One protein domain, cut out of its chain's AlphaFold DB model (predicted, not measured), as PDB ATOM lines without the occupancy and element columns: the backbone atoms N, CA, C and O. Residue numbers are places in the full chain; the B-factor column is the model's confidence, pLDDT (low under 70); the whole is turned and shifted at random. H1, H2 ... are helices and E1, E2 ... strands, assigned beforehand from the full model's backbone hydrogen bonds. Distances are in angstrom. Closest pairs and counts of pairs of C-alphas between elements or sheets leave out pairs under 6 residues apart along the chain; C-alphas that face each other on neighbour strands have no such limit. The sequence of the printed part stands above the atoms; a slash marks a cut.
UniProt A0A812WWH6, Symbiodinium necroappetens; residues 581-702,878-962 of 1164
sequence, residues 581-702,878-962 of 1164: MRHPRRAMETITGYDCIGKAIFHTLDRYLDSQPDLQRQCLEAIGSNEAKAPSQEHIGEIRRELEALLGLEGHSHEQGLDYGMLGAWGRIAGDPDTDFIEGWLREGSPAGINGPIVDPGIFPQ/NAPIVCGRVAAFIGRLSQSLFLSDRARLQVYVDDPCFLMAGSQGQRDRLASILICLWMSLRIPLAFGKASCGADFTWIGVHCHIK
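Overview. This is residues 581 to 702 and 878 to 962 of the 1164 residues of a protein of Symbiodinium necroappetens (UniProt A0A812WWH6). A rounded body of mostly crossed helices has a strand hairpin, E1 and E2, along one side, with H7 packed on E1 and H8 on E2. A second strand hairpin, E4 and E5, lies beyond the first one, on the side away from the helices. The printed part has 207 residues with eight named helices and five named strands, in the order H1 to H7, E1, E2, H8, E3, E4, E5. Both two-stranded sheets are antiparallel, and the class is mixed, helices and strands. The whole is compact, with a radius of gyration of the C-alphas of 16.8 A and spans of 48 by 43 by 35 A.

Arrangement. H1, residues 585 to 588, touches residues 892 to 896 of H7, residues 879 to 896; their closest C-alphas, of Arg 585 and Gln 895, are 6.2 A apart. H2, residues 593 to 611, also touches H7, closest at C-alphas 598 and 896, 4.6 A, only just about perpendicular at 73 degrees. H8, residues 920 to 936, touches H2 about perpendicular at 74 degrees, closest at C-alphas 605 and 929, 5.9 A. H3, residues 613 to 621, touches H8 about perpendicular at 88 degrees, closest at C-alphas 619 and 928, 5.6 A. H4, residues 633 to 647, touches H2 at a shallow tilt of 34.9 degrees, only just short of steep, opposite ways, closest at C-alphas 601 and 643, 6.9 A. H5, residues 660 to 670, and H6, residues 675 to 685, form a helical hairpin at a shallow tilt of 9 degrees, closest at C-alphas 667 and 675, 5.2 A. H6 touches residues 885 to 889 of H7, closest at C-alphas 678 and 886, 6.3 A. E1, residues 903 to 908, and E2, residues 911 to 918, form an antiparallel hairpin, with N 906 and O 913 within hydrogen-bond range at 2.9 A. E3, residues 947 to 949, pairs with no named strand and is near E2, with 7 pairs of C-alphas within 10 A. E4, residues 951 to 954, and E5, residues 957 to 962, form an antiparallel hairpin, with N 952 and O 959 at 3.0 A. Every O i to N i+4 pair is within range in H3 to H8, and 14 of 15 in H2; H1 is too short for one.

Along the chain. H1 begins at C-alpha 585 (-108.968, -22.925, -16.879). H2 measures 28.0 A, H7 25.7 A, H8 24.2 A and E2 23.2 A from first to last C-alpha. E5 ends at C-alpha 962 (-117.076, -7.892, -1.619).

Size, cuts and confidence. The two C-alphas farthest apart, of Asn 691 and Ser 919, are 52.1 A apart. Residues 703 to 877 are not printed, and C-alphas 702 and 878 are 13.2 A apart across this cut. The links H3 to H4 and H4 to H5 are long. Confidence is under 70 at residues 627 to 628, 651 and 653 to 656.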
ATOM      1  N   MET A 581    -100.135 -20.850 -16.656       92.00
ATOM      2  CA  MET A 581     -99.911 -19.909 -15.546       92.00
ATOM      3  C   MET A 581    -100.973 -18.803 -15.543       92.00
ATOM      4  O   MET A 581    -101.665 -18.583 -14.549       92.00
ATOM      5  N   ARG A 582    -101.161 -18.161 -16.702       91.69
ATOM      6  CA  ARG A 582    -102.289 -17.272 -16.991       91.69
ATOM      7  C   ARG A 582    -103.486 -18.084 -17.496       91.69
ATOM      8  O   ARG A 582    -103.336 -18.871 -18.427       91.69
ATOM      9  N   HIS A 583    -104.662 -17.863 -16.903       90.19
ATOM     10  CA  HIS A 583    -105.935 -18.541 -17.211       90.19
ATOM     11  C   HIS A 583    -105.824 -20.075 -17.392       90.19
ATOM     12  O   HIS A 583    -106.257 -20.585 -18.429       90.19
ATOM     13  N   PRO A 584    -105.335 -20.846 -16.394       92.44
ATOM     14  CA  PRO A 584    -105.172 -22.306 -16.491       92.44
ATOM     15  C   PRO A 584    -106.466 -23.029 -16.898       92.44
ATOM     16  O   PRO A 584    -106.443 -24.017 -17.626       92.44
ATOM     17  N   ARG A 585    -107.619 -22.473 -16.502       90.69
ATOM     18  CA  ARG A 585    -108.968 -22.925 -16.879       90.69
ATOM     19  C   ARG A 585    -109.213 -23.029 -18.395       90.69
ATOM     20  O   ARG A 585    -110.052 -23.826 -18.795       90.69
ATOM     21  N   ARG A 586    -108.483 -22.293 -19.248       87.56
ATOM     22  CA  ARG A 586    -108.573 -22.417 -20.722       87.56
ATOM     23  C   ARG A 586    -108.110 -23.787 -21.226       87.56
ATOM     24  O   ARG A 586    -108.641 -24.284 -22.216       87.56
ATOM     25  N   ALA A 587    -107.188 -24.438 -20.519       86.38
ATOM     26  CA  ALA A 587    -106.797 -25.804 -20.847       86.38
ATOM     27  C   ALA A 587    -107.961 -26.791 -20.658       86.38
ATOM     28  O   ALA A 587    -108.089 -27.721 -21.442       86.38
ATOM     29  N   MET A 588    -108.870 -26.543 -19.705       84.62
ATOM     30  CA  MET A 588    -110.077 -27.361 -19.495       84.62
ATOM     31  C   MET A 588    -111.095 -27.202 -20.639       84.62
ATOM     32  O   MET A 588    -111.861 -28.115 -20.929       84.62
ATOM     33  N   GLU A 589    -111.089 -26.044 -21.310       80.06
ATOM     34  CA  GLU A 589    -111.902 -25.770 -22.505       80.06
ATOM     35  C   GLU A 589    -111.329 -26.459 -23.769       80.06
ATOM     36  O   GLU A 589    -112.020 -26.539 -24.784       80.06
ATOM     37  N   THR A 590    -110.089 -26.975 -23.705       80.12
ATOM     38  CA  THR A 590    -109.314 -27.483 -24.858       80.12
ATOM     39  C   THR A 590    -108.981 -28.979 -24.760       80.12
ATOM     40  O   THR A 590    -109.134 -29.719 -25.731       80.12
ATOM     41  N   ILE A 591    -108.530 -29.440 -23.591       85.81
ATOM     42  CA  ILE A 591    -108.057 -30.801 -23.311       85.81
ATOM     43  C   ILE A 591    -109.119 -31.505 -22.463       85.81
ATOM     44  O   ILE A 591    -109.193 -31.348 -21.245       85.81
ATOM     45  N   THR A 592    -109.971 -32.290 -23.120       81.12
ATOM     46  CA  THR A 592    -111.158 -32.890 -22.487       81.12
ATOM     47  C   THR A 592    -110.845 -33.992 -21.474       81.12
ATOM     48  O   THR A 592    -111.695 -34.294 -20.641       81.12
ATOM     49  N   GLY A 593    -109.655 -34.606 -21.521       84.44
ATOM     50  CA  GLY A 593    -109.278 -35.675 -20.586       84.44
ATOM     51  C   GLY A 593    -109.172 -35.203 -19.133       84.44
ATOM     52  O   GLY A 593    -109.451 -35.982 -18.222       84.44
ATOM     53  N   TYR A 594    -108.864 -33.917 -18.914       88.81
ATOM     54  CA  TYR A 594    -108.791 -33.304 -17.585       88.81
ATOM     55  C   TYR A 594    -110.074 -33.463 -16.760       88.81
ATOM     56  O   TYR A 594    -109.984 -33.688 -15.555       88.81
ATOM     57  N   ASP A 595    -111.254 -33.378 -17.384       80.69
ATOM     58  CA  ASP A 595    -112.544 -33.397 -16.679       80.69
ATOM     59  C   ASP A 595    -112.773 -34.712 -15.911       80.69
ATOM     60  O   ASP A 595    -113.253 -34.700 -14.778       80.69
ATOM     61  N   CYS A 596    -112.368 -35.848 -16.490       84.06
ATOM     62  CA  CYS A 596    -112.519 -37.162 -15.869       84.06
ATOM     63  C   CYS A 596    -111.523 -37.377 -14.719       84.06
ATOM     64  O   CYS A 596    -111.920 -37.749 -13.613       84.06
ATOM     65  N   ILE A 597    -110.228 -37.146 -14.968       91.31
ATOM     66  CA  ILE A 597    -109.169 -37.433 -13.987       91.31
ATOM     67  C   ILE A 597    -109.127 -36.400 -12.855       91.31
ATOM     68  O   ILE A 597    -108.961 -36.775 -11.697       91.31
ATOM     69  N   GLY A 598    -109.383 -35.123 -13.154       93.31
ATOM     70  CA  GLY A 598    -109.478 -34.061 -12.154       93.31
ATOM     71  C   GLY A 598    -110.604 -34.314 -11.149       93.31
ATOM     72  O   GLY A 598    -110.380 -34.219  -9.945       93.31
ATOM     73  N   LYS A 599    -111.781 -34.760 -11.616       91.25
ATOM     74  CA  LYS A 599    -112.884 -35.192 -10.737       91.25
ATOM     75  C   LYS A 599    -112.540 -36.431  -9.917       91.25
ATOM     76  O   LYS A 599    -112.922 -36.500  -8.755       91.25
ATOM     77  N   ALA A 600    -111.839 -37.413 -10.485       92.50
ATOM     78  CA  ALA A 600    -111.435 -38.604  -9.738       92.50
ATOM     79  C   ALA A 600    -110.468 -38.253  -8.589       92.50
ATOM     80  O   ALA A 600    -110.673 -38.686  -7.457       92.50
ATOM     81  N   ILE A 601    -109.475 -37.401  -8.861       96.38
ATOM     82  CA  ILE A 601    -108.517 -36.898  -7.865       96.38
ATOM     83  C   ILE A 601    -109.220 -36.026  -6.815       96.38
ATOM     84  O   ILE A 601    -108.990 -36.223  -5.621       96.38
ATOM     85  N   PHE A 602    -110.127 -35.131  -7.234       96.81
ATOM     86  CA  PHE A 602    -110.963 -34.344  -6.323       96.81
ATOM     87  C   PHE A 602    -111.739 -35.254  -5.364       96.81
ATOM     88  O   PHE A 602    -111.589 -35.112  -4.157       96.81
ATOM     89  N   HIS A 603    -112.498 -36.235  -5.872       95.31
ATOM     90  CA  HIS A 603    -113.287 -37.134  -5.022       95.31
ATOM     91  C   HIS A 603    -112.428 -38.004  -4.089       95.31
ATOM     92  O   HIS A 603    -112.913 -38.398  -3.032       95.31
ATOM     93  N   THR A 604    -111.176 -38.316  -4.436       96.38
ATOM     94  CA  THR A 604    -110.249 -39.006  -3.521       96.38
ATOM     95  C   THR A 604    -109.791 -38.095  -2.383       96.38
ATOM     96  O   THR A 604    -109.912 -38.478  -1.221       96.38
ATOM     97  N   LEU A 605    -109.347 -36.872  -2.689       97.12
ATOM     98  CA  LEU A 605    -108.952 -35.882  -1.678       97.12
ATOM     99  C   LEU A 605    -110.123 -35.495  -0.761       97.12
ATOM    100  O   LEU A 605    -109.964 -35.411   0.454       97.12
ATOM    101  N   ASP A 606    -111.305 -35.301  -1.345       96.69
ATOM    102  CA  ASP A 606    -112.540 -34.933  -0.657       96.69
ATOM    103  C   ASP A 606    -112.993 -36.046   0.307       96.69
ATOM    104  O   ASP A 606    -113.134 -35.811   1.506       96.69
ATOM    105  N   ARG A 607    -113.094 -37.295  -0.174       96.56
ATOM    106  CA  ARG A 607    -113.443 -38.469   0.651       96.56
ATOM    107  C   ARG A 607    -112.448 -38.700   1.795       96.56
ATOM    108  O   ARG A 607    -112.858 -39.065   2.897       96.56
ATOM    109  N   TYR A 608    -111.152 -38.499   1.549       96.19
ATOM    110  CA  TYR A 608    -110.134 -38.622   2.591       96.19
ATOM    111  C   TYR A 608    -110.300 -37.532   3.661       96.19
ATOM    112  O   TYR A 608    -110.286 -37.840   4.852       96.19
ATOM    113  N   LEU A 609    -110.538 -36.277   3.269       95.25
ATOM    114  CA  LEU A 609    -110.779 -35.179   4.214       95.25
ATOM    115  C   LEU A 609    -112.093 -35.326   5.006       95.25
ATOM    116  O   LEU A 609    -112.137 -34.893   6.156       95.25
ATOM    117  N   ASP A 610    -113.124 -35.982   4.464       94.00
ATOM    118  CA  ASP A 610    -114.310 -36.388   5.243       94.00
ATOM    119  C   ASP A 610    -113.972 -37.420   6.327       94.00
ATOM    120  O   ASP A 610    -114.505 -37.356   7.435       94.00
ATOM    121  N   SER A 611    -113.070 -38.361   6.027       93.25
ATOM    122  CA  SER A 611    -112.592 -39.351   7.003       93.25
ATOM    123  C   SER A 611    -111.634 -38.773   8.052       93.25
ATOM    124  O   SER A 611    -111.565 -39.307   9.158       93.25
ATOM    125  N   GLN A 612    -110.932 -37.677   7.731       92.31
ATOM    126  CA  GLN A 612    -109.950 -37.014   8.597       92.31
ATOM    127  C   GLN A 612    -110.222 -35.500   8.749       92.31
ATOM    128  O   GLN A 612    -109.414 -34.680   8.296       92.31
ATOM    129  N   PRO A 613    -111.309 -35.073   9.432       89.88
ATOM    130  CA  PRO A 613    -111.619 -33.649   9.615       89.88
ATOM    131  C   PRO A 613    -110.519 -32.850  10.341       89.88
ATOM    132  O   PRO A 613    -110.359 -31.649  10.112       89.88
ATOM    133  N   ASP A 614    -109.718 -33.509  11.186       92.06
ATOM    134  CA  ASP A 614    -108.548 -32.904  11.834       92.06
ATOM    135  C   ASP A 614    -107.465 -32.464  10.831       92.06
ATOM    136  O   ASP A 614    -106.740 -31.508  11.116       92.06
ATOM    137  N   LEU A 615    -107.354 -33.106   9.659       94.00
ATOM    138  CA  LEU A 615    -106.424 -32.691   8.603       94.00
ATOM    139  C   LEU A 615    -106.901 -31.406   7.915       94.00
ATOM    140  O   LEU A 615    -106.093 -30.507   7.690       94.00
ATOM    141  N   GLN A 616    -108.205 -31.277   7.651       95.00
ATOM    142  CA  GLN A 616    -108.787 -30.028   7.148       95.00
ATOM    143  C   GLN A 616    -108.502 -28.870   8.116       95.00
ATOM    144  O   GLN A 616    -108.075 -27.801   7.681       95.00
ATOM    145  N   ARG A 617    -108.651 -29.085   9.433       93.19
ATOM    146  CA  ARG A 617    -108.301 -28.058  10.426       93.19
ATOM    147  C   ARG A 617    -106.809 -27.695  10.378       93.19
ATOM    148  O   ARG A 617    -106.498 -26.513  10.302       93.19
ATOM    149  N   GLN A 618    -105.904 -28.679  10.325       94.19
ATOM    150  CA  GLN A 618    -104.453 -28.440  10.202       94.19
ATOM    151  C   GLN A 618    -104.082 -27.628   8.949       94.19
ATOM    152  O   GLN A 618    -103.242 -26.733   9.026       94.19
ATOM    153  N   CYS A 619    -104.703 -27.914   7.798       94.44
ATOM    154  CA  CYS A 619    -104.465 -27.172   6.556       94.44
ATOM    155  C   CYS A 619    -104.829 -25.688   6.684       94.44
ATOM    156  O   CYS A 619    -104.122 -24.847   6.135       94.44
ATOM    157  N   LEU A 620    -105.893 -25.368   7.426       94.12
ATOM    158  CA  LEU A 620    -106.366 -24.000   7.645       94.12
ATOM    159  C   LEU A 620    -105.563 -23.283   8.745       94.12
ATOM    160  O   LEU A 620    -105.157 -22.141   8.552       94.12
ATOM    161  N   GLU A 621    -105.263 -23.963   9.859       93.69
ATOM    162  CA  GLU A 621    -104.447 -23.445  10.975       93.69
ATOM    163  C   GLU A 621    -103.000 -23.109  10.560       93.69
ATOM    164  O   GLU A 621    -102.350 -22.273  11.191       93.69
ATOM    165  N   ALA A 622    -102.491 -23.727   9.490       93.00
ATOM    166  CA  ALA A 622    -101.180 -23.418   8.931       93.00
ATOM    167  C   ALA A 622    -101.141 -22.103   8.119       93.00
ATOM    168  O   ALA A 622    -100.071 -21.510   7.975       93.00
ATOM    169  N   ILE A 623    -102.268 -21.617   7.581       93.44
ATOM    170  CA  ILE A 623    -102.293 -20.442   6.690       93.44
ATOM    171  C   ILE A 623    -101.893 -19.179   7.465       93.44
ATOM    172  O   ILE A 623    -102.527 -18.804   8.447       93.44
ATOM    173  N   GLY A 624    -100.826 -18.511   7.018       88.19
ATOM    174  CA  GLY A 624    -100.290 -17.297   7.642       88.19
ATOM    175  C   GLY A 624     -99.515 -17.541   8.942       88.19
ATOM    176  O   GLY A 624     -98.972 -16.596   9.516       88.19
ATOM    177  N   SER A 625     -99.418 -18.790   9.407       84.19
ATOM    178  CA  SER A 625     -98.775 -19.127  10.675       84.19
ATOM    179  C   SER A 625     -97.312 -19.530  10.496       84.19
ATOM    180  O   SER A 625     -96.958 -20.313   9.616       84.19
ATOM    181  N   ASN A 626     -96.452 -19.005  11.371       71.69
ATOM    182  CA  ASN A 626     -95.048 -19.415  11.492       71.69
ATOM    183  C   ASN A 626     -94.820 -20.373  12.684       71.69
ATOM    184  O   ASN A 626     -93.714 -20.875  12.857       71.69
ATOM    185  N   GLU A 627     -95.857 -20.620  13.494       64.12
ATOM    186  CA  GLU A 627     -95.798 -21.425  14.727       64.12
ATOM    187  C   GLU A 627     -96.642 -22.708  14.646       64.12
ATOM    188  O   GLU A 627     -96.350 -23.692  15.329       64.12
ATOM    189  N   ALA A 628     -97.685 -22.722  13.808       67.12
ATOM    190  CA  ALA A 628     -98.502 -23.908  13.588       67.12
ATOM    191  C   ALA A 628     -97.681 -25.017  12.916       67.12
ATOM    192  O   ALA A 628     -96.845 -24.776  12.043       67.12
ATOM    193  N   LYS A 629     -97.952 -26.266  13.304       72.81
ATOM    194  CA  LYS A 629     -97.370 -27.430  12.630       72.81
ATOM    195  C   LYS A 629     -97.944 -27.530  11.219       72.81
ATOM    196  O   LYS A 629     -99.154 -27.428  11.039       72.81
ATOM    197  N   ALA A 630     -97.079 -27.781  10.237       76.81
ATOM    198  CA  ALA A 630     -97.521 -28.125   8.889       76.81
ATOM    199  C   ALA A 630     -98.413 -29.391   8.914       76.81
ATOM    200  O   ALA A 630     -98.207 -30.243   9.788       76.81
ATOM    201  N   PRO A 631     -99.361 -29.547   7.968       88.31
ATOM    202  CA  PRO A 631    -100.276 -30.688   7.932       88.31
ATOM    203  C   PRO A 631     -99.573 -32.051   7.991       88.31
ATOM    204  O   PRO A 631     -98.489 -32.233   7.421       88.31
ATOM    205  N   SER A 632    -100.198 -33.002   8.694       90.31
ATOM    206  CA  SER A 632     -99.617 -34.311   9.019       90.31
ATOM    207  C   SER A 632     -99.037 -35.031   7.799       90.31
ATOM    208  O   SER A 632     -99.754 -35.429   6.879       90.31
ATOM    209  N   GLN A 633     -97.721 -35.251   7.822       88.88
ATOM    210  CA  GLN A 633     -96.997 -35.935   6.746       88.88
ATOM    211  C   GLN A 633     -97.408 -37.408   6.593       88.88
ATOM    212  O   GLN A 633     -97.287 -37.964   5.505       88.88
ATOM    213  N   GLU A 634     -97.938 -38.017   7.657       91.44
ATOM    214  CA  GLU A 634     -98.506 -39.367   7.645       91.44
ATOM    215  C   GLU A 634     -99.769 -39.416   6.774       91.44
ATOM    216  O   GLU A 634     -99.817 -40.176   5.806       91.44
ATOM    217  N   HIS A 635    -100.728 -38.513   7.014       93.94
ATOM    218  CA  HIS A 635    -101.936 -38.398   6.192       93.94
ATOM    219  C   HIS A 635    -101.626 -37.986   4.744       93.94
ATOM    220  O   HIS A 635    -102.186 -38.551   3.809       93.94
ATOM    221  N   ILE A 636    -100.683 -37.062   4.517       94.12
ATOM    222  CA  ILE A 636    -100.230 -36.713   3.156       94.12
ATOM    223  C   ILE A 636     -99.599 -37.927   2.441       94.12
ATOM    224  O   ILE A 636     -99.738 -38.060   1.222       94.12
ATOM    225  N   GLY A 637     -98.940 -38.830   3.175       92.00
ATOM    226  CA  GLY A 637     -98.418 -40.103   2.666       92.00
ATOM    227  C   GLY A 637     -99.484 -41.183   2.429       92.00
ATOM    228  O   GLY A 637     -99.286 -42.064   1.595       92.00
ATOM    229  N   GLU A 638    -100.623 -41.137   3.118       93.44
ATOM    230  CA  GLU A 638    -101.804 -41.951   2.792       93.44
ATOM    231  C   GLU A 638    -102.514 -41.436   1.542       93.44
ATOM    232  O   GLU A 638    -102.708 -42.204   0.602       93.44
ATOM    233  N   ILE A 639    -102.787 -40.129   1.475       94.94
ATOM    234  CA  ILE A 639    -103.342 -39.476   0.283       94.94
ATOM    235  C   ILE A 639    -102.465 -39.759  -0.941       94.94
ATOM    236  O   ILE A 639    -102.993 -40.094  -1.999       94.94
ATOM    237  N   ARG A 640    -101.129 -39.676  -0.816       92.88
ATOM    238  CA  ARG A 640    -100.236 -39.977  -1.945       92.88
ATOM    239  C   ARG A 640    -100.408 -41.418  -2.429       92.88
ATOM    240  O   ARG A 640    -100.603 -41.601  -3.621       92.88
ATOM    241  N   ARG A 641    -100.471 -42.406  -1.526       92.12
ATOM    242  CA  ARG A 641    -100.709 -43.821  -1.877       92.12
ATOM    243  C   ARG A 641    -102.065 -44.059  -2.551       92.12
ATOM    244  O   ARG A 641    -102.139 -44.837  -3.497       92.12
ATOM    245  N   GLU A 642    -103.128 -43.373  -2.127       94.31
ATOM    246  CA  GLU A 642    -104.419 -43.434  -2.833       94.31
ATOM    247  C   GLU A 642    -104.352 -42.821  -4.242       94.31
ATOM    248  O   GLU A 642    -104.946 -43.355  -5.181       94.31
ATOM    249  N   LEU A 643    -103.620 -41.716  -4.414       94.69
ATOM    250  CA  LEU A 643    -103.434 -41.076  -5.718       94.69
ATOM    251  C   LEU A 643    -102.486 -41.875  -6.631       94.69
ATOM    252  O   LEU A 643    -102.734 -41.956  -7.829       94.69
ATOM    253  N   GLU A 644    -101.448 -42.510  -6.086       93.19
ATOM    254  CA  GLU A 644    -100.569 -43.453  -6.789       93.19
ATOM    255  C   GLU A 644    -101.376 -44.637  -7.339       93.19
ATOM    256  O   GLU A 644    -101.283 -44.937  -8.528       93.19
ATOM    257  N   ALA A 645    -102.224 -45.263  -6.512       92.56
ATOM    258  CA  ALA A 645    -103.100 -46.354  -6.939       92.56
ATOM    259  C   ALA A 645    -104.106 -45.899  -8.017       92.56
ATOM    260  O   ALA A 645    -104.280 -46.578  -9.029       92.56
ATOM    261  N   LEU A 646    -104.711 -44.713  -7.859       93.75
ATOM    262  CA  LEU A 646    -105.609 -44.114  -8.859       93.75
ATOM    263  C   LEU A 646    -104.910 -43.830 -10.206       93.75
ATOM    264  O   LEU A 646    -105.549 -43.905 -11.255       93.75
ATOM    265  N   LEU A 647    -103.615 -43.506 -10.181       93.56
ATOM    266  CA  LEU A 647    -102.792 -43.217 -11.362       93.56
ATOM    267  C   LEU A 647    -102.058 -44.452 -11.926       93.56
ATOM    268  O   LEU A 647    -101.386 -44.333 -12.951       93.56
ATOM    269  N   GLY A 648    -102.181 -45.627 -11.297       91.94
ATOM    270  CA  GLY A 648    -101.516 -46.864 -11.727       91.94
ATOM    271  C   GLY A 648    -100.009 -46.916 -11.431       91.94
ATOM    272  O   GLY A 648     -99.259 -47.539 -12.178       91.94
ATOM    273  N   LEU A 649     -99.560 -46.248 -10.363       89.12
ATOM    274  CA  LEU A 649     -98.154 -46.072  -9.970       89.12
ATOM    275  C   LEU A 649     -97.722 -46.960  -8.786       89.12
ATOM    276  O   LEU A 649     -96.773 -46.633  -8.074       89.12
ATOM    277  N   GLU A 650     -98.409 -48.081  -8.555       76.50
ATOM    278  CA  GLU A 650     -98.108 -49.002  -7.453       76.50
ATOM    279  C   GLU A 650     -96.637 -49.471  -7.489       76.50
ATOM    280  O   GLU A 650     -96.198 -50.142  -8.423       76.50
ATOM    281  N   GLY A 651     -95.863 -49.113  -6.458       63.38
ATOM    282  CA  GLY A 651     -94.440 -49.459  -6.356       63.38
ATOM    283  C   GLY A 651     -93.477 -48.540  -7.123       63.38
ATOM    284  O   GLY A 651     -92.319 -48.914  -7.320       63.38
ATOM    285  N   HIS A 652     -93.912 -47.351  -7.554       71.62
ATOM    286  CA  HIS A 652     -93.028 -46.350  -8.159       71.62
ATOM    287  C   HIS A 652     -91.902 -45.914  -7.197       71.62
ATOM    288  O   HIS A 652     -92.126 -45.658  -6.015       71.62
ATOM    289  N   SER A 653     -90.671 -45.810  -7.705       66.00
ATOM    290  CA  SER A 653     -89.516 -45.367  -6.914       66.00
ATOM    291  C   SER A 653     -89.486 -43.844  -6.832       66.00
ATOM    292  O   SER A 653     -89.128 -43.186  -7.805       66.00
ATOM    293  N   HIS A 654     -89.823 -43.277  -5.675       65.69
ATOM    294  CA  HIS A 654     -89.780 -41.827  -5.513       65.69
ATOM    295  C   HIS A 654     -88.357 -41.311  -5.273       65.69
ATOM    296  O   HIS A 654     -87.779 -41.508  -4.201       65.69
ATOM    297  N   GLU A 655     -87.832 -40.576  -6.244       65.38
ATOM    298  CA  GLU A 655     -86.586 -39.826  -6.100       65.38
ATOM    299  C   GLU A 655     -86.807 -38.512  -5.307       65.38
ATOM    300  O   GLU A 655     -87.886 -38.254  -4.753       65.38
ATOM    301  N   GLN A 656     -85.760 -37.694  -5.168       66.81
ATOM    302  CA  GLN A 656     -85.830 -36.424  -4.436       66.81
ATOM    303  C   GLN A 656     -86.368 -35.294  -5.324       66.81
ATOM    304  O   GLN A 656     -85.913 -35.121  -6.450       66.81
ATOM    305  N   GLY A 657     -87.285 -34.484  -4.787       83.19
ATOM    306  CA  GLY A 657     -87.904 -33.357  -5.495       83.19
ATOM    307  C   GLY A 657     -89.411 -33.530  -5.683       83.19
ATOM    308  O   GLY A 657     -90.075 -34.176  -4.870       83.19
ATOM    309  N   LEU A 658     -89.940 -32.920  -6.747       91.25
ATOM    310  CA  LEU A 658     -91.342 -33.027  -7.163       91.25
ATOM    311  C   LEU A 658     -91.666 -34.449  -7.641       91.25
ATOM    312  O   LEU A 658     -90.814 -35.115  -8.230       91.25
ATOM    313  N   ASP A 659     -92.897 -34.916  -7.422       91.19
ATOM    314  CA  ASP A 659     -93.281 -36.288  -7.784       91.19
ATOM    315  C   ASP A 659     -93.542 -36.424  -9.301       91.19
ATOM    316  O   ASP A 659     -94.672 -36.305  -9.785       91.19
ATOM    317  N   TYR A 660     -92.461 -36.620 -10.069       91.56
ATOM    318  CA  TYR A 660     -92.498 -36.695 -11.535       91.56
ATOM    319  C   TYR A 660     -93.387 -37.839 -12.044       91.56
ATOM    320  O   TYR A 660     -94.035 -37.683 -13.077       91.56
ATOM    321  N   GLY A 661     -93.464 -38.955 -11.309       91.44
ATOM    322  CA  GLY A 661     -94.308 -40.099 -11.649       91.44
ATOM    323  C   GLY A 661     -95.789 -39.739 -11.613       91.44
ATOM    324  O   GLY A 661     -96.491 -39.934 -12.607       91.44
ATOM    325  N   MET A 662     -96.257 -39.143 -10.508       92.88
ATOM    326  CA  MET A 662     -97.640 -38.658 -10.391       92.88
ATOM    327  C   MET A 662     -97.970 -37.592 -11.441       92.88
ATOM    328  O   MET A 662     -99.012 -37.667 -12.095       92.88
ATOM    329  N   LEU A 663     -97.077 -36.615 -11.618       94.50
ATOM    330  CA  LEU A 663     -97.233 -35.523 -12.582       94.50
ATOM    331  C   LEU A 663     -97.331 -36.049 -14.027       94.50
ATOM    332  O   LEU A 663     -98.252 -35.677 -14.758       94.50
ATOM    333  N   GLY A 664     -96.435 -36.957 -14.417       94.12
ATOM    334  CA  GLY A 664     -96.399 -37.576 -15.742       94.12
ATOM    335  C   GLY A 664     -97.581 -38.506 -16.022       94.12
ATOM    336  O   GLY A 664     -98.206 -38.431 -17.081       94.12
ATOM    337  N   ALA A 665     -97.960 -39.358 -15.062       93.88
ATOM    338  CA  ALA A 665     -99.120 -40.240 -15.203       93.88
ATOM    339  C   ALA A 665    -100.431 -39.454 -15.361       93.88
ATOM    340  O   ALA A 665    -101.230 -39.753 -16.250       93.88
ATOM    341  N   TRP A 666    -100.634 -38.411 -14.553       95.12
ATOM    342  CA  TRP A 666    -101.819 -37.558 -14.638       95.12
ATOM    343  C   TRP A 666    -101.860 -36.777 -15.962       95.12
ATOM    344  O   TRP A 666    -102.896 -36.771 -16.630       95.12
ATOM    345  N   GLY A 667    -100.732 -36.205 -16.401       94.81
ATOM    346  CA  GLY A 667    -100.618 -35.554 -17.712       94.81
ATOM    347  C   GLY A 667    -100.948 -36.490 -18.883       94.81
ATOM    348  O   GLY A 667    -101.739 -36.124 -19.756       94.81
ATOM    349  N   ARG A 668    -100.448 -37.736 -18.849       94.81
ATOM    350  CA  ARG A 668    -100.757 -38.784 -19.841       94.81
ATOM    351  C   ARG A 668    -102.244 -39.125 -19.892       94.81
ATOM    352  O   ARG A 668    -102.797 -39.243 -20.981       94.81
ATOM    353  N   ILE A 669    -102.893 -39.274 -18.735       93.25
ATOM    354  CA  ILE A 669    -104.330 -39.584 -18.648       93.25
ATOM    355  C   ILE A 669    -105.181 -38.396 -19.132       93.25
ATOM    356  O   ILE A 669    -106.207 -38.598 -19.781       93.25
ATOM    357  N   ALA A 670    -104.757 -37.160 -18.853       92.12
ATOM    358  CA  ALA A 670    -105.424 -35.957 -19.349       92.12
ATOM    359  C   ALA A 670    -105.217 -35.731 -20.861       92.12
ATOM    360  O   ALA A 670    -106.103 -35.183 -21.520       92.12
ATOM    361  N   GLY A 671    -104.074 -36.160 -21.406       92.00
ATOM    362  CA  GLY A 671    -103.650 -35.884 -22.779       92.00
ATOM    363  C   GLY A 671    -102.991 -34.510 -22.950       92.00
ATOM    364  O   GLY A 671    -103.178 -33.874 -23.985       92.00
ATOM    365  N   ASP A 672    -102.264 -34.024 -21.938       94.62
ATOM    366  CA  ASP A 672    -101.588 -32.721 -22.003       94.62
ATOM    367  C   ASP A 672    -100.260 -32.796 -22.793       94.62
ATOM    368  O   ASP A 672     -99.433 -33.669 -22.510       94.62
ATOM    369  N   PRO A 673    -100.013 -31.897 -23.768       93.00
ATOM    370  CA  PRO A 673     -98.872 -31.998 -24.685       93.00
ATOM    371  C   PRO A 673     -97.507 -31.663 -24.058       93.00
ATOM    372  O   PRO A 673     -96.480 -31.903 -24.686       93.00
ATOM    373  N   ASP A 674     -97.471 -31.111 -22.844       93.31
ATOM    374  CA  ASP A 674     -96.241 -30.781 -22.104       93.31
ATOM    375  C   ASP A 674     -95.693 -32.005 -21.342       93.31
ATOM    376  O   ASP A 674     -94.523 -32.025 -20.966       93.31
ATOM    377  N   THR A 675     -96.532 -33.027 -21.121       94.88
ATOM    378  CA  THR A 675     -96.306 -34.136 -20.174       94.88
ATOM    379  C   THR A 675     -94.926 -34.778 -20.291       94.88
ATOM    380  O   THR A 675     -94.175 -34.778 -19.316       94.88
ATOM    381  N   ASP A 676     -94.572 -35.292 -21.473       92.19
ATOM    382  CA  ASP A 676     -93.322 -36.038 -21.671       92.19
ATOM    383  C   ASP A 676     -92.082 -35.142 -21.472       92.19
ATOM    384  O   ASP A 676     -91.038 -35.611 -21.016       92.19
ATOM    385  N   PHE A 677     -92.202 -33.835 -21.749       93.50
ATOM    386  CA  PHE A 677     -91.145 -32.858 -21.481       93.50
ATOM    387  C   PHE A 677     -91.000 -32.598 -19.981       93.50
ATOM    388  O   PHE A 677     -89.889 -32.668 -19.463       93.50
ATOM    389  N   ILE A 678     -92.101 -32.325 -19.273       94.31
ATOM    390  CA  ILE A 678     -92.068 -32.010 -17.837       94.31
ATOM    391  C   ILE A 678     -91.607 -33.217 -17.012       94.31
ATOM    392  O   ILE A 678     -90.784 -33.060 -16.113       94.31
ATOM    393  N   GLU A 679     -92.067 -34.428 -17.330       93.00
ATOM    394  CA  GLU A 679     -91.617 -35.650 -16.657       93.00
ATOM    395  C   GLU A 679     -90.132 -35.932 -16.920       93.00
ATOM    396  O   GLU A 679     -89.379 -36.163 -15.973       93.00
ATOM    397  N   GLY A 680     -89.679 -35.824 -18.176       92.38
ATOM    398  CA  GLY A 680     -88.262 -35.948 -18.522       92.38
ATOM    399  C   GLY A 680     -87.388 -34.908 -17.810       92.38
ATOM    400  O   GLY A 680     -86.343 -35.245 -17.260       92.38
ATOM    401  N   TRP A 681     -87.835 -33.654 -17.734       93.62
ATOM    402  CA  TRP A 681     -87.128 -32.572 -17.037       93.62
ATOM    403  C   TRP A 681     -87.028 -32.781 -15.522       93.62
ATOM    404  O   TRP A 681     -86.001 -32.443 -14.933       93.62
ATOM    405  N   LEU A 682     -88.074 -33.318 -14.888       92.75
ATOM    406  CA  LEU A 682     -88.083 -33.579 -13.447       92.75
ATOM    407  C   LEU A 682     -87.325 -34.858 -13.061       92.75
ATOM    408  O   LEU A 682     -86.882 -34.962 -11.921       92.75
ATOM    409  N   ARG A 683     -87.139 -35.793 -14.000       90.44
ATOM    410  CA  ARG A 683     -86.420 -37.059 -13.795       90.44
ATOM    411  C   ARG A 683     -84.941 -37.003 -14.196       90.44
ATOM    412  O   ARG A 683     -84.075 -37.453 -13.461       90.44
ATOM    413  N   GLU A 684     -84.639 -36.464 -15.374       89.69
ATOM    414  CA  GLU A 684     -83.302 -36.516 -16.002       89.69
ATOM    415  C   GLU A 684     -82.590 -35.146 -15.975       89.69
ATOM    416  O   GLU A 684     -81.374 -35.037 -16.181       89.69
ATOM    417  N   GLY A 685     -83.345 -34.097 -15.637       92.56
ATOM    418  CA  GLY A 685     -82.895 -32.720 -15.504       92.56
ATOM    419  C   GLY A 685     -83.292 -31.844 -16.690       92.56
ATOM    420  O   GLY A 685     -83.100 -32.191 -17.853       92.56
ATOM    421  N   SER A 686     -83.836 -30.672 -16.374       93.94
ATOM    422  CA  SER A 686     -84.251 -29.665 -17.347       93.94
ATOM    423  C   SER A 686     -83.059 -28.972 -18.029       93.94
ATOM    424  O   SER A 686     -82.050 -28.712 -17.362       93.94
ATOM    425  N   PRO A 687     -83.167 -28.615 -19.322       93.25
ATOM    426  CA  PRO A 687     -82.147 -27.844 -20.022       93.25
ATOM    427  C   PRO A 687     -82.202 -26.357 -19.640       93.25
ATOM    428  O   PRO A 687     -83.252 -25.719 -19.679       93.25
ATOM    429  N   ALA A 688     -81.046 -25.779 -19.328       92.19
ATOM    430  CA  ALA A 688     -80.808 -24.343 -19.247       92.19
ATOM    431  C   ALA A 688     -80.571 -23.692 -20.626       92.19
ATOM    432  O   ALA A 688     -80.575 -22.463 -20.713       92.19
ATOM    433  N   GLY A 689     -80.418 -24.476 -21.701       90.38
ATOM    434  CA  GLY A 689     -80.428 -23.982 -23.085       90.38
ATOM    435  C   GLY A 689     -79.052 -23.788 -23.733       90.38
ATOM    436  O   GLY A 689     -78.950 -22.991 -24.663       90.38
ATOM    437  N   ILE A 690     -78.004 -24.450 -23.230       90.25
ATOM    438  CA  ILE A 690     -76.604 -24.287 -23.662       90.25
ATOM    439  C   ILE A 690     -76.162 -25.469 -24.538       90.25
ATOM    440  O   ILE A 690     -75.700 -25.284 -25.658       90.25
ATOM    441  N   ASN A 691     -76.337 -26.698 -24.046       87.75
ATOM    442  CA  ASN A 691     -75.998 -27.930 -24.766       87.75
ATOM    443  C   ASN A 691     -77.179 -28.478 -25.591       87.75
ATOM    444  O   ASN A 691     -76.985 -29.362 -26.426       87.75
ATOM    445  N   GLY A 692     -78.405 -28.003 -25.345       81.50
ATOM    446  CA  GLY A 692     -79.610 -28.454 -26.042       81.50
ATOM    447  C   GLY A 692     -80.771 -27.457 -25.932       81.50
ATOM    448  O   GLY A 692     -80.829 -26.688 -24.973       81.50
ATOM    449  N   PRO A 693     -81.698 -27.435 -26.907       85.69
ATOM    450  CA  PRO A 693     -82.784 -26.460 -26.951       85.69
ATOM    451  C   PRO A 693     -83.902 -26.764 -25.943       85.69
ATOM    452  O   PRO A 693     -84.254 -27.917 -25.693       85.69
ATOM    453  N   ILE A 694     -84.542 -25.708 -25.441       89.44
ATOM    454  CA  ILE A 694     -85.778 -25.803 -24.653       89.44
ATOM    455  C   ILE A 694     -86.949 -25.953 -25.636       89.44
ATOM    456  O   ILE A 694     -87.446 -24.972 -26.182       89.44
ATOM    457  N   VAL A 695     -87.350 -27.196 -25.910       86.62
ATOM    458  CA  VAL A 695     -88.413 -27.516 -26.879       86.62
ATOM    459  C   VAL A 695     -89.792 -27.224 -26.283       86.62
ATOM    460  O   VAL A 695     -90.129 -27.746 -25.220       86.62
ATOM    461  N   ASP A 696     -90.601 -26.407 -26.964       84.88
ATOM    462  CA  ASP A 696     -91.968 -26.052 -26.556       84.88
ATOM    463  C   ASP A 696     -93.026 -26.616 -27.527       84.88
ATOM    464  O   ASP A 696     -92.957 -26.324 -28.723       84.88
ATOM    465  N   PRO A 697     -94.000 -27.421 -27.049       87.06
ATOM    466  CA  PRO A 697     -95.043 -28.020 -27.883       87.06
ATOM    467  C   PRO A 697     -96.268 -27.111 -28.129       87.06
ATOM    468  O   PRO A 697     -97.302 -27.602 -28.578       87.06
ATOM    469  N   GLY A 698     -96.187 -25.803 -27.845       85.94
ATOM    470  CA  GLY A 698     -97.283 -24.832 -28.032       85.94
ATOM    471  C   GLY A 698     -97.904 -24.319 -26.724       85.94
ATOM    472  O   GLY A 698     -99.033 -23.820 -26.710       85.94
ATOM    473  N   ILE A 699     -97.177 -24.448 -25.615       88.69
ATOM    474  CA  ILE A 699     -97.558 -23.985 -24.278       88.69
ATOM    475  C   ILE A 699     -97.374 -22.474 -24.178       88.69
ATOM    476  O   ILE A 699     -98.281 -21.766 -23.730       88.69
ATOM    477  N   PHE A 700     -96.223 -21.980 -24.636       87.62
ATOM    478  CA  PHE A 700     -95.877 -20.565 -24.640       87.62
ATOM    479  C   PHE A 700     -95.445 -20.082 -26.032       87.62
ATOM    480  O   PHE A 700     -94.931 -20.864 -26.831       87.62
ATOM    481  N   PRO A 701     -95.657 -18.788 -26.342       82.38
ATOM    482  CA  PRO A 701     -95.212 -18.204 -27.596       82.38
ATOM    483  C   PRO A 701     -93.686 -18.183 -27.688       82.38
ATOM    484  O   PRO A 701     -92.980 -17.933 -26.703       82.38
ATOM    485  N   GLN A 702     -93.192 -18.387 -28.906       78.06
ATOM    486  CA  GLN A 702     -91.811 -18.075 -29.261       78.06
ATOM    487  C   GLN A 702     -91.583 -16.552 -29.209       78.06
ATOM    488  O   GLN A 702     -92.519 -15.773 -29.010       78.06
ATOM    489  N   ASN A 878     -82.733 -18.846 -18.465       90.38
ATOM    490  CA  ASN A 878     -83.857 -19.717 -18.816       90.38
ATOM    491  C   ASN A 878     -84.568 -20.389 -17.627       90.38
ATOM    492  O   ASN A 878     -85.658 -20.928 -17.818       90.38
ATOM    493  N   ALA A 879     -84.052 -20.304 -16.394       91.00
ATOM    494  CA  ALA A 879     -84.795 -20.785 -15.220       91.00
ATOM    495  C   ALA A 879     -86.240 -20.217 -15.129       91.00
ATOM    496  O   ALA A 879     -87.149 -20.985 -14.809       91.00
ATOM    497  N   PRO A 880     -86.527 -18.944 -15.495       90.31
ATOM    498  CA  PRO A 880     -87.899 -18.427 -15.533       90.31
ATOM    499  C   PRO A 880     -88.835 -19.096 -16.554       90.31
ATOM    500  O   PRO A 880     -90.024 -19.223 -16.268       90.31
ATOM    501  N   ILE A 881     -88.342 -19.529 -17.725       90.06
ATOM    502  CA  ILE A 881     -89.177 -20.206 -18.738       90.06
ATOM    503  C   ILE A 881     -89.376 -21.687 -18.394       90.06
ATOM    504  O   ILE A 881     -90.497 -22.185 -18.465       90.06
ATOM    505  N   VAL A 882     -88.326 -22.356 -17.910       92.50
ATOM    506  CA  VAL A 882     -88.361 -23.762 -17.483       92.50
ATOM    507  C   VAL A 882     -89.259 -23.949 -16.257       92.50
ATOM    508  O   VAL A 882     -90.273 -24.644 -16.328       92.50
ATOM    509  N   CYS A 883     -88.956 -23.277 -15.142       93.56
ATOM    510  CA  CYS A 883     -89.751 -23.380 -13.914       93.56
ATOM    511  C   CYS A 883     -91.147 -22.752 -14.083       93.56
ATOM    512  O   CYS A 883     -92.087 -23.153 -13.401       93.56
ATOM    513  N   GLY A 884     -91.303 -21.815 -15.029       93.06
ATOM    514  CA  GLY A 884     -92.599 -21.295 -15.461       93.06
ATOM    515  C   GLY A 884     -93.460 -22.331 -16.193       93.06
ATOM    516  O   GLY A 884     -94.667 -22.369 -15.970       93.06
ATOM    517  N   ARG A 885     -92.878 -23.213 -17.020       92.69
ATOM    518  CA  ARG A 885     -93.621 -24.320 -17.655       92.69
ATOM    519  C   ARG A 885     -94.004 -25.413 -16.668       92.69
ATOM    520  O   ARG A 885     -95.157 -25.830 -16.674       92.69
ATOM    521  N   VAL A 886     -93.109 -25.792 -15.753       94.81
ATOM    522  CA  VAL A 886     -93.453 -26.717 -14.653       94.81
ATOM    523  C   VAL A 886     -94.607 -26.145 -13.810       94.81
ATOM    524  O   VAL A 886     -95.581 -26.847 -13.541       94.81
ATOM    525  N   ALA A 887     -94.564 -24.847 -13.474       95.25
ATOM    526  CA  ALA A 887     -95.652 -24.166 -12.769       95.25
ATOM    527  C   ALA A 887     -96.947 -24.082 -13.600       95.25
ATOM    528  O   ALA A 887     -98.036 -24.236 -13.053       95.25
ATOM    529  N   ALA A 888     -96.852 -23.888 -14.921       94.81
ATOM    530  CA  ALA A 888     -98.004 -23.890 -15.821       94.81
ATOM    531  C   ALA A 888     -98.672 -25.272 -15.897       94.81
ATOM    532  O   ALA A 888     -99.893 -25.355 -15.794       94.81
ATOM    533  N   PHE A 889     -97.894 -26.349 -16.021       95.62
ATOM    534  CA  PHE A 889     -98.384 -27.730 -16.023       95.62
ATOM    535  C   PHE A 889     -99.096 -28.066 -14.704       95.62
ATOM    536  O   PHE A 889    -100.255 -28.482 -14.715       95.62
ATOM    537  N   ILE A 890     -98.470 -27.757 -13.560       95.94
ATOM    538  CA  ILE A 890     -99.092 -27.878 -12.229       95.94
ATOM    539  C   ILE A 890    -100.354 -27.010 -12.121       95.94
ATOM    540  O   ILE A 890    -101.342 -27.454 -11.539       95.94
ATOM    541  N   GLY A 891    -100.368 -25.810 -12.708       95.62
ATOM    542  CA  GLY A 891    -101.537 -24.932 -12.766       95.62
ATOM    543  C   GLY A 891    -102.711 -25.537 -13.543       95.62
ATOM    544  O   GLY A 891    -103.843 -25.519 -13.050       95.62
ATOM    545  N   ARG A 892    -102.455 -26.130 -14.721       95.19
ATOM    546  CA  ARG A 892    -103.469 -26.845 -15.523       95.19
ATOM    547  C   ARG A 892    -104.015 -28.058 -14.760       95.19
ATOM    548  O   ARG A 892    -105.229 -28.173 -14.601       95.19
ATOM    549  N   LEU A 893    -103.133 -28.897 -14.208       95.19
ATOM    550  CA  LEU A 893    -103.499 -30.058 -13.381       95.19
ATOM    551  C   LEU A 893    -104.355 -29.642 -12.172       95.19
ATOM    552  O   LEU A 893    -105.481 -30.115 -12.020       95.19
ATOM    553  N   SER A 894    -103.880 -28.692 -11.361       96.25
ATOM    554  CA  SER A 894    -104.564 -28.223 -10.144       96.25
ATOM    555  C   SER A 894    -105.946 -27.632 -10.435       96.25
ATOM    556  O   SER A 894    -106.886 -27.861  -9.680       96.25
ATOM    557  N   GLN A 895    -106.101 -26.902 -11.544       95.75
ATOM    558  CA  GLN A 895    -107.392 -26.343 -11.947       95.75
ATOM    559  C   GLN A 895    -108.410 -27.421 -12.365       95.75
ATOM    560  O   GLN A 895    -109.609 -27.186 -12.213       95.75
ATOM    561  N   SER A 896    -107.969 -28.593 -12.844       95.38
ATOM    562  CA  SER A 896    -108.874 -29.667 -13.298       95.38
ATOM    563  C   SER A 896    -109.711 -30.309 -12.187       95.38
ATOM    564  O   SER A 896    -110.755 -30.894 -12.471       95.38
ATOM    565  N   LEU A 897    -109.313 -30.149 -10.920       95.50
ATOM    566  CA  LEU A 897    -110.100 -30.588  -9.762       95.50
ATOM    567  C   LEU A 897    -111.394 -29.779  -9.583       95.50
ATOM    568  O   LEU A 897    -112.318 -30.248  -8.923       95.50
ATOM    569  N   PHE A 898    -111.463 -28.554 -10.118       94.56
ATOM    570  CA  PHE A 898    -112.460 -27.571  -9.698       94.56
ATOM    571  C   PHE A 898    -113.274 -26.997 -10.859       94.56
ATOM    572  O   PHE A 898    -112.740 -26.528 -11.868       94.56
ATOM    573  N   LEU A 899    -114.594 -26.941 -10.666       86.19
ATOM    574  CA  LEU A 899    -115.507 -26.272 -11.590       86.19
ATOM    575  C   LEU A 899    -115.145 -24.781 -11.701       86.19
ATOM    576  O   LEU A 899    -115.078 -24.071 -10.698       86.19
ATOM    577  N   SER A 900    -114.956 -24.292 -12.930       84.00
ATOM    578  CA  SER A 900    -114.496 -22.920 -13.227       84.00
ATOM    579  C   SER A 900    -115.530 -21.807 -12.950       84.00
ATOM    580  O   SER A 900    -115.353 -20.661 -13.386       84.00
ATOM    581  N   ASP A 901    -116.620 -22.128 -12.256       84.38
ATOM    582  CA  ASP A 901    -117.598 -21.218 -11.653       84.38
ATOM    583  C   ASP A 901    -117.706 -21.344 -10.117       84.38
ATOM    584  O   ASP A 901    -118.390 -20.524  -9.503       84.38
ATOM    585  N   ARG A 902    -116.990 -22.298  -9.498       89.00
ATOM    586  CA  ARG A 902    -116.764 -22.390  -8.044       89.00
ATOM    587  C   ARG A 902    -115.341 -22.011  -7.639       89.00
ATOM    588  O   ARG A 902    -115.182 -21.414  -6.582       89.00
ATOM    589  N   ALA A 903    -114.322 -22.305  -8.449       94.75
ATOM    590  CA  ALA A 903    -112.957 -21.863  -8.161       94.75
ATOM    591  C   ALA A 903    -112.108 -21.602  -9.415       94.75
ATOM    592  O   ALA A 903    -112.317 -22.214 -10.469       94.75
ATOM    593  N   ARG A 904    -111.147 -20.677  -9.302       96.50
ATOM    594  CA  ARG A 904    -110.230 -20.273 -10.380       96.50
ATOM    595  C   ARG A 904    -108.820 -20.042  -9.860       96.50
ATOM    596  O   ARG A 904    -108.621 -19.252  -8.945       96.50
ATOM    597  N   LEU A 905    -107.850 -20.704 -10.477       96.38
ATOM    598  CA  LEU A 905    -106.430 -20.530 -10.193       96.38
ATOM    599  C   LEU A 905    -105.804 -19.523 -11.171       96.38
ATOM    600  O   LEU A 905    -106.130 -19.523 -12.353       96.38
ATOM    601  N   GLN A 906    -104.864 -18.712 -10.699       96.00
ATOM    602  CA  GLN A 906    -103.885 -17.988 -11.515       96.00
ATOM    603  C   GLN A 906    -102.511 -18.184 -10.859       96.00
ATOM    604  O   GLN A 906    -102.420 -18.204  -9.633       96.00
ATOM    605  N   VAL A 907    -101.442 -18.345 -11.641       95.25
ATOM    606  CA  VAL A 907    -100.094 -18.632 -11.109       95.25
ATOM    607  C   VAL A 907     -99.083 -17.654 -11.691       95.25
ATOM    608  O   VAL A 907     -98.910 -17.588 -12.905       95.25
ATOM    609  N   TYR A 908     -98.405 -16.892 -10.834       92.12
ATOM    610  CA  TYR A 908     -97.325 -15.991 -11.227       92.12
ATOM    611  C   TYR A 908     -95.976 -16.602 -10.828       92.12
ATOM    612  O   TYR A 908     -95.445 -16.314  -9.764       92.12
ATOM    613  N   VAL A 909     -95.431 -17.479 -11.678       87.25
ATOM    614  CA  VAL A 909     -94.207 -18.271 -11.428       87.25
ATOM    615  C   VAL A 909     -94.295 -19.105 -10.141       87.25
ATOM    616  O   VAL A 909     -94.766 -20.236 -10.198       87.25
ATOM    617  N   ASP A 910     -93.849 -18.557  -9.011       88.06
ATOM    618  CA  ASP A 910     -93.831 -19.158  -7.675       88.06
ATOM    619  C   ASP A 910     -94.955 -18.649  -6.748       88.06
ATOM    620  O   ASP A 910     -95.049 -19.107  -5.612       88.06
ATOM    621  N   ASP A 911     -95.826 -17.752  -7.228       91.25
ATOM    622  CA  ASP A 911     -96.933 -17.116  -6.485       91.25
ATOM    623  C   ASP A 911     -98.329 -17.498  -7.064       91.25
ATOM    624  O   ASP A 911     -98.870 -16.798  -7.935       91.25
ATOM    625  N   PRO A 912     -98.926 -18.634  -6.639       95.50
ATOM    626  CA  PRO A 912    -100.313 -19.000  -6.929       95.50
ATOM    627  C   PRO A 912    -101.348 -18.193  -6.130       95.50
ATOM    628  O   PRO A 912    -101.279 -18.100  -4.905       95.50
ATOM    629  N   CYS A 913    -102.399 -17.745  -6.821       97.62
ATOM    630  CA  CYS A 913    -103.624 -17.206  -6.230       97.62
ATOM    631  C   CYS A 913    -104.844 -18.020  -6.693       97.62
ATOM    632  O   CYS A 913    -105.136 -18.109  -7.888       97.62
ATOM    633  N   PHE A 914    -105.572 -18.598  -5.740       97.94
ATOM    634  CA  PHE A 914    -106.723 -19.472  -5.957       97.94
ATOM    635  C   PHE A 914    -108.000 -18.828  -5.409       97.94
ATOM    636  O   PHE A 914    -108.221 -18.781  -4.200       97.94
ATOM    637  N   LEU A 915    -108.839 -18.317  -6.308       98.12
ATOM    638  CA  LEU A 915    -110.149 -17.755  -5.987       98.12
ATOM    639  C   LEU A 915    -111.175 -18.870  -5.764       98.12
ATOM    640  O   LEU A 915    -111.265 -19.788  -6.577       98.12
ATOM    641  N   MET A 916    -111.992 -18.751  -4.719       97.38
ATOM    642  CA  MET A 916    -112.993 -19.736  -4.299       97.38
ATOM    643  C   MET A 916    -114.328 -19.054  -3.995       97.38
ATOM    644  O   MET A 916    -114.360 -18.016  -3.340       97.38
ATOM    645  N   ALA A 917    -115.430 -19.659  -4.430       95.31
ATOM    646  CA  ALA A 917    -116.793 -19.164  -4.271       95.31
ATOM    647  C   ALA A 917    -117.678 -20.181  -3.535       95.31
ATOM    648  O   ALA A 917    -117.723 -21.359  -3.902       95.31
ATOM    649  N   GLY A 918    -118.412 -19.718  -2.521       93.62
ATOM    650  CA  GLY A 918    -119.369 -20.551  -1.792       93.62
ATOM    651  C   GLY A 918    -119.587 -20.142  -0.341       93.62
ATOM    652  O   GLY A 918    -119.219 -19.042   0.075       93.62
ATOM    653  N   SER A 919    -120.159 -21.047   0.454       93.38
ATOM    654  CA  SER A 919    -120.190 -20.912   1.919       93.38
ATOM    655  C   SER A 919    -118.792 -21.089   2.533       93.38
ATOM    656  O   SER A 919    -117.899 -21.627   1.882       93.38
ATOM    657  N   GLN A 920    -118.598 -20.672   3.793       93.38
ATOM    658  CA  GLN A 920    -117.297 -20.776   4.478       93.38
ATOM    659  C   GLN A 920    -116.724 -22.197   4.390       93.38
ATOM    660  O   GLN A 920    -115.692 -22.399   3.766       93.38
ATOM    661  N   GLY A 921    -117.474 -23.197   4.868       94.12
ATOM    662  CA  GLY A 921    -117.043 -24.599   4.843       94.12
ATOM    663  C   GLY A 921    -116.777 -25.164   3.441       94.12
ATOM    664  O   GLY A 921    -115.977 -26.085   3.308       94.12
ATOM    665  N   GLN A 922    -117.384 -24.607   2.384       94.12
ATOM    666  CA  GLN A 922    -117.040 -24.971   1.005       94.12
ATOM    667  C   GLN A 922    -115.691 -24.377   0.583       94.12
ATOM    668  O   GLN A 922    -114.881 -25.088  -0.004       94.12
ATOM    669  N   ARG A 923    -115.423 -23.100   0.888       96.00
ATOM    670  CA  ARG A 923    -114.138 -22.451   0.565       96.00
ATOM    671  C   ARG A 923    -112.998 -23.052   1.396       96.00
ATOM    672  O   ARG A 923    -111.983 -23.439   0.827       96.00
ATOM    673  N   ASP A 924    -113.225 -23.275   2.689       96.25
ATOM    674  CA  ASP A 924    -112.324 -23.997   3.599       96.25
ATOM    675  C   ASP A 924    -111.929 -25.379   3.043       96.25
ATOM    676  O   ASP A 924    -110.761 -25.783   3.082       96.25
ATOM    677  N   ARG A 925    -112.908 -26.110   2.491       96.88
ATOM    678  CA  ARG A 925    -112.703 -27.436   1.897       96.88
ATOM    679  C   ARG A 925    -111.935 -27.368   0.579       96.88
ATOM    680  O   ARG A 925    -110.990 -28.133   0.405       96.88
ATOM    681  N   LEU A 926    -112.288 -26.442  -0.315       97.31
ATOM    682  CA  LEU A 926    -111.582 -26.222  -1.585       97.31
ATOM    683  C   LEU A 926    -110.105 -25.854  -1.350       97.31
ATOM    684  O   LEU A 926    -109.226 -26.427  -1.994       97.31
ATOM    685  N   ALA A 927    -109.830 -24.971  -0.385       97.69
ATOM    686  CA  ALA A 927    -108.477 -24.625   0.049       97.69
ATOM    687  C   ALA A 927    -107.712 -25.855   0.564       97.69
ATOM    688  O   ALA A 927    -106.583 -26.108   0.145       97.69
ATOM    689  N   SER A 928    -108.342 -26.655   1.429       97.56
ATOM    690  CA  SER A 928    -107.722 -27.846   2.021       97.56
ATOM    691  C   SER A 928    -107.424 -28.936   0.987       97.56
ATOM    692  O   SER A 928    -106.349 -29.527   1.029       97.56
ATOM    693  N   ILE A 929    -108.319 -29.157   0.017       98.12
ATOM    694  CA  ILE A 929    -108.100 -30.079  -1.112       98.12
ATOM    695  C   ILE A 929    -106.874 -29.649  -1.933       98.12
ATOM    696  O   ILE A 929    -106.037 -30.490  -2.262       98.12
ATOM    697  N   LEU A 930    -106.728 -28.350  -2.223       97.94
ATOM    698  CA  LEU A 930    -105.586 -27.828  -2.980       97.94
ATOM    699  C   LEU A 930    -104.263 -27.928  -2.202       97.94
ATOM    700  O   LEU A 930    -103.247 -28.332  -2.768       97.94
ATOM    701  N   ILE A 931    -104.280 -27.626  -0.899       97.31
ATOM    702  CA  ILE A 931    -103.117 -27.775  -0.011       97.31
ATOM    703  C   ILE A 931    -102.675 -29.244   0.051       97.31
ATOM    704  O   ILE A 931    -101.501 -29.540  -0.180       97.31
ATOM    705  N   CYS A 932    -103.605 -30.175   0.295       97.19
ATOM    706  CA  CYS A 932    -103.308 -31.607   0.318       97.19
ATOM    707  C   CYS A 932    -102.752 -32.100  -1.026       97.19
ATOM    708  O   CYS A 932    -101.742 -32.801  -1.025       97.19
ATOM    709  N   LEU A 933    -103.335 -31.684  -2.159       97.00
ATOM    710  CA  LEU A 933    -102.825 -32.020  -3.493       97.00
ATOM    711  C   LEU A 933    -101.356 -31.604  -3.657       97.00
ATOM    712  O   LEU A 933    -100.516 -32.431  -4.012       97.00
ATOM    713  N   TRP A 934    -101.032 -30.334  -3.399       96.81
ATOM    714  CA  TRP A 934     -99.675 -29.817  -3.593       96.81
ATOM    715  C   TRP A 934     -98.654 -30.476  -2.654       96.81
ATOM    716  O   TRP A 934     -97.546 -30.800  -3.089       96.81
ATOM    717  N   MET A 935     -99.036 -30.771  -1.409       94.75
ATOM    718  CA  MET A 935     -98.186 -31.510  -0.470       94.75
ATOM    719  C   MET A 935     -97.978 -32.976  -0.891       94.75
ATOM    720  O   MET A 935     -96.861 -33.495  -0.787       94.75
ATOM    721  N   SER A 936     -98.999 -33.652  -1.431       93.75
ATOM    722  CA  SER A 936     -98.839 -34.997  -2.001       93.75
ATOM    723  C   SER A 936     -97.916 -34.982  -3.224       93.75
ATOM    724  O   SER A 936     -97.000 -35.799  -3.276       93.75
ATOM    725  N   LEU A 937     -98.023 -33.986  -4.112       93.69
ATOM    726  CA  LEU A 937     -97.095 -33.754  -5.237       93.69
ATOM    727  C   LEU A 937     -95.667 -33.328  -4.823       93.69
ATOM    728  O   LEU A 937     -94.819 -33.106  -5.690       93.69
ATOM    729  N   ARG A 938     -95.383 -33.237  -3.512       92.25
ATOM    730  CA  ARG A 938     -94.093 -32.839  -2.913       92.25
ATOM    731  C   ARG A 938     -93.693 -31.382  -3.177       92.25
ATOM    732  O   ARG A 938     -92.529 -31.027  -3.010       92.25
ATOM    733  N   ILE A 939     -94.645 -30.521  -3.543       92.81
ATOM    734  CA  ILE A 939     -94.397 -29.086  -3.711       92.81
ATOM    735  C   ILE A 939     -94.180 -28.470  -2.315       92.81
ATOM    736  O   ILE A 939     -95.060 -28.587  -1.457       92.81
ATOM    737  N   PRO A 940     -93.038 -27.816  -2.042       89.56
ATOM    738  CA  PRO A 940     -92.799 -27.166  -0.758       89.56
ATOM    739  C   PRO A 940     -93.594 -25.851  -0.668       89.56
ATOM    740  O   PRO A 940     -93.470 -24.979  -1.525       89.56
ATOM    741  N   LEU A 941     -94.402 -25.681   0.382       92.38
ATOM    742  CA  LEU A 941     -95.343 -24.557   0.523       92.38
ATOM    743  C   LEU A 941     -94.909 -23.572   1.619       92.38
ATOM    744  O   LEU A 941     -94.472 -23.974   2.698       92.38
ATOM    745  N   ALA A 942     -95.047 -22.267   1.370       91.81
ATOM    746  CA  ALA A 942     -94.612 -21.218   2.294       91.81
ATOM    747  C   ALA A 942     -95.728 -20.717   3.235       91.81
ATOM    748  O   ALA A 942     -96.005 -19.518   3.288       91.81
ATOM    749  N   PHE A 943     -96.334 -21.629   4.001       91.81
ATOM    750  CA  PHE A 943     -97.461 -21.388   4.919       91.81
ATOM    751  C   PHE A 943     -97.403 -20.072   5.722       91.81
ATOM    752  O   PHE A 943     -98.358 -19.300   5.684       91.81
ATOM    753  N   GLY A 944     -96.266 -19.739   6.345       88.12
ATOM    754  CA  GLY A 944     -96.077 -18.499   7.121       88.12
ATOM    755  C   GLY A 944     -96.061 -17.179   6.330       88.12
ATOM    756  O   GLY A 944     -95.867 -16.119   6.927       88.12
ATOM    757  N   LYS A 945     -96.240 -17.222   5.000       86.44
ATOM    758  CA  LYS A 945     -96.530 -16.066   4.124       86.44
ATOM    759  C   LYS A 945     -97.940 -16.099   3.524       86.44
ATOM    760  O   LYS A 945     -98.334 -15.131   2.883       86.44
ATOM    761  N   ALA A 946     -98.657 -17.210   3.677       92.12
ATOM    762  CA  ALA A 946     -99.927 -17.439   3.010       92.12
ATOM    763  C   ALA A 946    -101.040 -16.552   3.578       92.12
ATOM    764  O   ALA A 946    -101.022 -16.184   4.752       92.12
ATOM    765  N   SER A 947    -102.042 -16.260   2.757       93.81
ATOM    766  CA  SER A 947    -103.247 -15.544   3.180       93.81
ATOM    767  C   SER A 947    -104.479 -16.170   2.548       93.81
ATOM    768  O   SER A 947    -104.449 -16.506   1.366       93.81
ATOM    769  N   CYS A 948    -105.566 -16.285   3.312       95.44
ATOM    770  CA  CYS A 948    -106.872 -16.694   2.809       95.44
ATOM    771  C   CYS A 948    -107.926 -15.667   3.241       95.44
ATOM    772  O   CYS A 948    -107.982 -15.321   4.422       95.44
ATOM    773  N   GLY A 949    -108.727 -15.160   2.303       95.94
ATOM    774  CA  GLY A 949    -109.800 -14.210   2.603       95.94
ATOM    775  C   GLY A 949    -110.203 -13.324   1.424       95.94
ATOM    776  O   GLY A 949    -109.714 -13.469   0.304       95.94
ATOM    777  N   ALA A 950    -111.124 -12.394   1.680       95.19
ATOM    778  CA  ALA A 950    -111.595 -11.426   0.688       95.19
ATOM    779  C   ALA A 950    -110.654 -10.210   0.531       95.19
ATOM    780  O   ALA A 950    -110.643  -9.577  -0.527       95.19
ATOM    781  N   ASP A 951    -109.848  -9.918   1.556       94.81
ATOM    782  CA  ASP A 951    -108.770  -8.922   1.565       94.81
ATOM    783  C   ASP A 951    -107.411  -9.625   1.465       94.81
ATOM    784  O   ASP A 951    -107.047 -10.412   2.340       94.81
ATOM    785  N   PHE A 952    -106.655  -9.353   0.401       93.12
ATOM    786  CA  PHE A 952    -105.364  -9.995   0.144       93.12
ATOM    787  C   PHE A 952    -104.451  -9.129  -0.734       93.12
ATOM    788  O   PHE A 952    -104.867  -8.141  -1.341       93.12
ATOM    789  N   THR A 953    -103.170  -9.494  -0.813       91.31
ATOM    790  CA  THR A 953    -102.196  -8.871  -1.721       91.31
ATOM    791  C   THR A 953    -101.574  -9.938  -2.608       91.31
ATOM    792  O   THR A 953    -101.048 -10.918  -2.095       91.31
ATOM    793  N   TRP A 954    -101.588  -9.722  -3.922       91.69
ATOM    794  CA  TRP A 954    -101.011 -10.634  -4.915       91.69
ATOM    795  C   TRP A 954    -100.241  -9.843  -5.973       91.69
ATOM    796  O   TRP A 954    -100.666  -8.746  -6.342       91.69
ATOM    797  N   ILE A 955     -99.085 -10.344  -6.430       87.19
ATOM    798  CA  ILE A 955     -98.213  -9.705  -7.446       87.19
ATOM    799  C   ILE A 955     -97.953  -8.188  -7.251       87.19
ATOM    800  O   ILE A 955     -97.732  -7.438  -8.206       87.19
ATOM    801  N   GLY A 956     -97.954  -7.733  -5.990       81.12
ATOM    802  CA  GLY A 956     -97.731  -6.338  -5.572       81.12
ATOM    803  C   GLY A 956     -98.970  -5.425  -5.572       81.12
ATOM    804  O   GLY A 956     -98.840  -4.214  -5.381       81.12
ATOM    805  N   VAL A 957    -100.169  -5.980  -5.750       85.88
ATOM    806  CA  VAL A 957    -101.444  -5.249  -5.790       85.88
ATOM    807  C   VAL A 957    -102.337  -5.698  -4.632       85.88
ATOM    808  O   VAL A 957    -102.448  -6.894  -4.372       85.88
ATOM    809  N   HIS A 958    -102.969  -4.752  -3.935       89.56
ATOM    810  CA  HIS A 958    -103.954  -5.043  -2.893       89.56
ATOM    811  C   HIS A 958    -105.347  -5.195  -3.510       89.56
ATOM    812  O   HIS A 958    -105.804  -4.310  -4.240       89.56
ATOM    813  N   CYS A 959    -106.036  -6.280  -3.166       91.81
ATOM    814  CA  CYS A 959    -107.372  -6.626  -3.631       91.81
ATOM    815  C   CYS A 959    -108.318  -6.798  -2.436       91.81
ATOM    816  O   CYS A 959    -108.009  -7.524  -1.498       91.81
ATOM    817  N   HIS A 960    -109.481  -6.148  -2.497       94.50
ATOM    818  CA  HIS A 960    -110.612  -6.345  -1.587       94.50
ATOM    819  C   HIS A 960    -111.847  -6.746  -2.404       94.50
ATOM    820  O   HIS A 960    -112.390  -5.942  -3.177       94.50
ATOM    821  N   ILE A 961    -112.276  -7.994  -2.252       95.75
ATOM    822  CA  ILE A 961    -113.492  -8.553  -2.848       95.75
ATOM    823  C   ILE A 961    -114.667  -8.308  -1.891       95.75
ATOM    824  O   ILE A 961    -114.512  -8.352  -0.675       95.75
ATOM    825  N   LYS A 962    -115.859  -8.027  -2.426       93.69
ATOM    826  CA  LYS A 962    -117.076  -7.892  -1.619       93.69
ATOM    827  C   LYS A 962    -118.313  -8.381  -2.363       93.69
ATOM    828  O   LYS A 962    -118.660  -7.812  -3.405       93.69
TER     829      LYS A 962